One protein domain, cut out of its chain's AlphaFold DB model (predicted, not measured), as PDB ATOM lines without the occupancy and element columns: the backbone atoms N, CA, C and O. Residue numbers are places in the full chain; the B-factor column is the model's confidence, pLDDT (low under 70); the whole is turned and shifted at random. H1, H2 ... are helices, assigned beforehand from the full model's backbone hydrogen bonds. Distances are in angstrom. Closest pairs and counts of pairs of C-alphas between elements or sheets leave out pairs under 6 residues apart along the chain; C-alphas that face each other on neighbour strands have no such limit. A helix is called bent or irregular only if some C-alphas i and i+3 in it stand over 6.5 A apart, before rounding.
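This is residues 94 to 135 of the 135 residues of an uncharacterized protein of Gymnopus luxurians FD-317 M1 (UniProt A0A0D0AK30). One long helix, H3, makes one arm of an open V; the short helices H1 and H2 follow each other along the other arm, and residues 125 to 135 stick out at the far end of H3. The printed part has 42 residues with three named helices, H1, H2, H3, and no named strand: all helix. It is only just loose, close to compact, with a radius of gyration of the C-alphas of 11.2 A, and flat, spanning 33 by 21 by 11 A.

H3, residues 114 to 134, is 28.8 A long, from C-alpha 114 at (158.191, 208.855, 176.276). It is irregular, C-alphas 125 and 128 being 7.2 A apart, with a kink of 55 degrees near residue 128. H2 is residues 105 to 111; H1, residues 94 to 99, begins at C-alpha 94 (138.429, 205.822, 164.085).

H2 and H3 are close but not clearly touching, closest at the C-alphas of Lys 109 and Leu 117, 6.8 A; they run opposite ways at a shallow tilt of 34 degrees, only just short of steep. H1 and H2 are close but not clearly touching, closest at the C-alphas of Tyr 97 and Asp 105, 7.1 A, and run the same way. H1 and H3 are apart. Every O i to N i+4 pair is within hydrogen-bond range in H1 and H2, and 15 of 17 in H3.

The C-alphas farthest apart, of Glu 110 and Leu 135, are 33.5 A apart. The printed part has no cut, both links are tight, and no printed residue is under 70 in pLDDT.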
ATOM      1  N   ASN A  94     137.877 206.702 165.119       93.88
ATOM      2  CA  ASN A  94     138.429 205.822 164.085       93.88
ATOM      3  C   ASN A  94     139.805 206.302 163.612       93.88
ATOM      4  O   ASN A  94     140.726 205.492 163.496       93.88
ATOM      5  N   LEU A  95     139.955 207.611 163.382       90.69
ATOM      6  CA  LEU A  95     141.238 208.201 162.998       90.69
ATOM      7  C   LEU A  95     142.294 207.969 164.086       90.69
ATOM      8  O   LEU A  95     143.375 207.468 163.791       90.69
ATOM      9  N   HIS A  96     141.973 208.258 165.350       91.81
ATOM     10  CA  HIS A  96     142.892 208.031 166.467       91.81
ATOM     11  C   HIS A  96     143.258 206.556 166.623       91.81
ATOM     12  O   HIS A  96     144.430 206.235 166.796       91.81
ATOM     13  N   TYR A  97     142.285 205.650 166.511       94.44
ATOM     14  CA  TYR A  97     142.532 204.213 166.589       94.44
ATOM     15  C   TYR A  97     143.504 203.748 165.498       94.44
ATOM     16  O   TYR A  97     144.449 203.018 165.792       94.44
ATOM     17  N   TYR A  98     143.315 204.219 164.262       92.88
ATOM     18  CA  TYR A  98     144.224 203.948 163.150       92.88
ATOM     19  C   TYR A  98     145.626 204.528 163.394       92.88
ATOM     20  O   TYR A  98     146.610 203.793 163.309       92.88
ATOM     21  N   CYS A  99     145.731 205.806 163.772       89.81
ATOM     22  CA  CYS A  99     147.007 206.471 164.067       89.81
ATOM     23  C   CYS A  99     147.767 205.819 165.232       89.81
ATOM     24  O   CYS A  99     148.995 205.813 165.245       89.81
ATOM     25  N   ASN A 100     147.048 205.221 166.181       93.44
ATOM     26  CA  ASN A 100     147.621 204.460 167.287       93.44
ATOM     27  C   ASN A 100     148.051 203.035 166.889       93.44
ATOM     28  O   ASN A 100     148.414 202.253 167.764       93.44
ATOM     29  N   GLY A 101     147.987 202.657 165.608       94.19
ATOM     30  CA  GLY A 101     148.310 201.303 165.155       94.19
ATOM     31  C   GLY A 101     147.237 200.284 165.536       94.19
ATOM     32  O   GLY A 101     147.563 199.190 165.990       94.19
ATOM     33  N   PHE A 102     145.965 200.649 165.366       95.44
ATOM     34  CA  PHE A 102     144.794 199.835 165.720       95.44
ATOM     35  C   PHE A 102     144.708 199.539 167.225       95.44
ATOM     36  O   PHE A 102     144.437 198.420 167.665       95.44
ATOM     37  N   MET A 103     144.927 200.572 168.040       95.25
ATOM     38  CA  MET A 103     144.841 200.495 169.497       95.25
ATOM     39  C   MET A 103     144.019 201.645 170.071       95.25
ATOM     40  O   MET A 103     144.026 202.770 169.568       95.25
ATOM     41  N   THR A 104     143.312 201.372 171.167       95.62
ATOM     42  CA  THR A 104     142.648 202.431 171.932       95.62
ATOM     43  C   THR A 104     143.688 203.402 172.488       95.62
ATOM     44  O   THR A 104     144.823 203.006 172.758       95.62
ATOM     45  N   ASP A 105     143.296 204.654 172.741       94.56
ATOM     46  CA  ASP A 105     144.180 205.640 173.383       94.56
ATOM     47  C   ASP A 105     144.767 205.108 174.702       94.56
ATOM     48  O   ASP A 105     145.914 205.400 175.032       94.56
ATOM     49  N   LYS A 106     143.998 204.302 175.447       96.06
ATOM     50  CA  LYS A 106     144.466 203.643 176.671       96.06
ATOM     51  C   LYS A 106     145.602 202.658 176.376       96.06
ATOM     52  O   LYS A 106     146.688 202.810 176.924       96.06
ATOM     53  N   ALA A 107     145.365 201.694 175.485       97.19
ATOM     54  CA  ALA A 107     146.352 200.668 175.148       97.19
ATOM     55  C   ALA A 107     147.614 201.264 174.503       97.19
ATOM     56  O   ALA A 107     148.723 200.809 174.775       97.19
ATOM     57  N   PHE A 108     147.460 202.311 173.684       96.00
ATOM     58  CA  PHE A 108     148.589 203.048 173.125       96.00
ATOM     59  C   PHE A 108     149.430 203.695 174.229       96.00
ATOM     60  O   PHE A 108     150.638 203.484 174.278       96.00
ATOM     61  N   LYS A 109     148.803 204.429 175.159       95.62
ATOM     62  CA  LYS A 109     149.519 205.138 176.233       95.62
ATOM     63  C   LYS A 109     150.275 204.206 177.179       95.62
ATOM     64  O   LYS A 109     151.335 204.585 177.659       95.62
ATOM     65  N   GLU A 110     149.752 203.008 177.430       97.00
ATOM     66  CA  GLU A 110     150.411 201.989 178.262       97.00
ATOM     67  C   GLU A 110     151.684 201.416 177.611       97.00
ATOM     68  O   GLU A 110     152.584 200.967 178.315       97.00
ATOM     69  N   ARG A 111     151.768 201.428 176.274       95.62
ATOM     70  CA  ARG A 111     152.864 200.818 175.497       95.62
ATOM     71  C   ARG A 111     153.838 201.837 174.909       95.62
ATOM     72  O   ARG A 111     154.942 201.472 174.513       95.62
ATOM     73  N   ALA A 112     153.415 203.090 174.794       95.25
ATOM     74  CA  ALA A 112     154.164 204.136 174.127       95.25
ATOM     75  C   ALA A 112     155.428 204.525 174.909       95.25
ATOM     76  O   ALA A 112     155.415 204.730 176.123       95.25
ATOM     77  N   SER A 113     156.527 204.704 174.180       96.50
ATOM     78  CA  SER A 113     157.725 205.368 174.696       96.50
ATOM     79  C   SER A 113     157.432 206.826 175.081       96.50
ATOM     80  O   SER A 113     156.478 207.441 174.596       96.50
ATOM     81  N   LYS A 114     158.302 207.430 175.904       96.56
ATOM     82  CA  LYS A 114     158.191 208.855 176.276       96.56
ATOM     83  C   LYS A 114     158.096 209.770 175.052       96.56
ATOM     84  O   LYS A 114     157.283 210.688 175.045       96.56
ATOM     85  N   TRP A 115     158.891 209.489 174.019       95.69
ATOM     86  CA  TRP A 115     158.879 210.254 172.775       95.69
ATOM     87  C   TRP A 115     157.544 210.116 172.028       95.69
ATOM     88  O   TRP A 115     156.951 211.118 171.645       95.69
ATOM     89  N   GLN A 116     157.000 208.900 171.903       94.81
ATOM     90  CA  GLN A 116     155.691 208.682 171.269       94.81
ATOM     91  C   GLN A 116     154.555 209.389 172.018       94.81
ATOM     92  O   GLN A 116     153.670 209.961 171.386       94.81
ATOM     93  N   LEU A 117     154.587 209.391 173.356       94.56
ATOM     94  CA  LEU A 117     153.616 210.124 174.173       94.56
ATOM     95  C   LEU A 117     153.705 211.638 173.955       94.56
ATOM     96  O   LEU A 117     152.669 212.293 173.847       94.56
ATOM     97  N   GLN A 118     154.920 212.187 173.870       95.06
ATOM     98  CA  GLN A 118     155.137 213.604 173.564       95.06
ATOM     99  C   GLN A 118     154.592 213.956 172.178       95.06
ATOM    100  O   GLN A 118     153.800 214.888 172.062       95.06
ATOM    101  N   THR A 119     154.918 213.170 171.149       91.94
ATOM    102  CA  THR A 119     154.393 213.365 169.790       91.94
ATOM    103  C   THR A 119     152.868 213.287 169.748       91.94
ATOM    104  O   THR A 119     152.228 214.158 169.166       91.94
ATOM    105  N   PHE A 120     152.268 212.295 170.415       90.88
ATOM    106  CA  PHE A 120     150.813 212.153 170.514       90.88
ATOM    107  C   PHE A 120     150.157 213.390 171.143       90.88
ATOM    108  O   PHE A 120     149.133 213.867 170.658       90.88
ATOM    109  N   GLN A 121     150.741 213.936 172.213       91.88
ATOM    110  CA  GLN A 121     150.224 215.139 172.869       91.88
ATOM    111  C   GLN A 121     150.375 216.386 171.994       91.88
ATOM    112  O   GLN A 121     149.431 217.171 171.907       91.88
ATOM    113  N   SER A 122     151.526 216.562 171.339       92.19
ATOM    114  CA  SER A 122     151.774 217.690 170.436       92.19
ATOM    115  C   SER A 122     150.820 217.670 169.244       92.19
ATOM    116  O   SER A 122     150.145 218.664 168.999       92.19
ATOM    117  N   TYR A 123     150.664 216.520 168.579       87.69
ATOM    118  CA  TYR A 123     149.717 216.352 167.472       87.69
ATOM    119  C   TYR A 123     148.295 216.780 167.855       87.69
ATOM    120  O   TYR A 123     147.647 217.511 167.117       87.69
ATOM    121  N   ARG A 124     147.807 216.375 169.033       86.62
ATOM    122  CA  ARG A 124     146.444 216.718 169.471       86.62
ATOM    123  C   ARG A 124     146.262 218.191 169.813       86.62
ATOM    124  O   ARG A 124     145.149 218.686 169.679       86.62
ATOM    125  N   LYS A 125     147.318 218.873 170.263       90.25
ATOM    126  CA  LYS A 125     147.295 220.328 170.476       90.25
ATOM    127  C   LYS A 125     147.252 221.078 169.146       90.25
ATOM    128  O   LYS A 125     146.486 222.022 169.017       90.25
ATOM    129  N   GLU A 126     148.017 220.607 168.166       90.12
ATOM    130  CA  GLU A 126     148.111 221.208 166.829       90.12
ATOM    131  C   GLU A 126     146.982 220.786 165.882       90.12
ATOM    132  O   GLU A 126     146.870 221.324 164.785       90.12
ATOM    133  N   LEU A 127     146.126 219.841 166.285       85.69
ATOM    134  CA  LEU A 127     145.110 219.261 165.408       85.69
ATOM    135  C   LEU A 127     144.191 220.321 164.796       85.69
ATOM    136  O   LEU A 127     143.800 220.176 163.644       85.69
ATOM    137  N   TRP A 128     143.879 221.382 165.549       85.00
ATOM    138  CA  TRP A 128     143.125 222.529 165.046       85.00
ATOM    139  C   TRP A 128     143.820 223.205 163.862       85.00
ATOM    140  O   TRP A 128     143.206 223.359 162.812       85.00
ATOM    141  N   ASN A 129     145.104 223.536 164.011       90.31
ATOM    142  CA  ASN A 129     145.900 224.186 162.971       90.31
ATOM    143  C   ASN A 129     146.021 223.290 161.733       90.31
ATOM    144  O   ASN A 129     145.744 223.736 160.630       90.31
ATOM    145  N   ILE A 130     146.298 221.995 161.936       84.62
ATOM    146  CA  ILE A 130     146.331 221.002 160.851       84.62
ATOM    147  C   ILE A 130     144.989 220.955 160.114       84.62
ATOM    148  O   ILE A 130     144.957 220.891 158.891       84.62
ATOM    149  N   GLY A 131     143.878 220.969 160.853       85.06
ATOM    150  CA  GLY A 131     142.547 220.975 160.260       85.06
ATOM    151  C   GLY A 131     142.294 222.229 159.430       85.06
ATOM    152  O   GLY A 131     141.795 222.114 158.319       85.06
ATOM    153  N   MET A 132     142.676 223.402 159.937       85.06
ATOM    154  CA  MET A 132     142.533 224.674 159.222       85.06
ATOM    155  C   MET A 132     143.399 224.753 157.960       85.06
ATOM    156  O   MET A 132     142.959 225.354 156.992       85.06
ATOM    157  N   ASP A 133     144.576 224.128 157.941       87.44
ATOM    158  CA  ASP A 133     145.443 224.086 156.752       87.44
ATOM    159  C   ASP A 133     144.884 223.192 155.623       87.44
ATOM    160  O   ASP A 133     145.319 223.288 154.476       87.44
ATOM    161  N   ILE A 134     143.955 222.283 155.946       78.19
ATOM    162  CA  ILE A 134     143.347 221.329 155.002       78.19
ATOM    163  C   ILE A 134     142.026 221.863 154.413       78.19
ATOM    164  O   ILE A 134     141.585 221.362 153.374       78.19
ATOM    165  N   LEU A 135     141.395 222.841 155.072       71.31
ATOM    166  CA  LEU A 135     140.119 223.455 154.677       71.31
ATOM    167  C   LEU A 135     140.315 224.617 153.697       71.31
ATOM    168  O   LEU A 135     139.497 224.696 152.751       71.31
TER     169      LEU A 135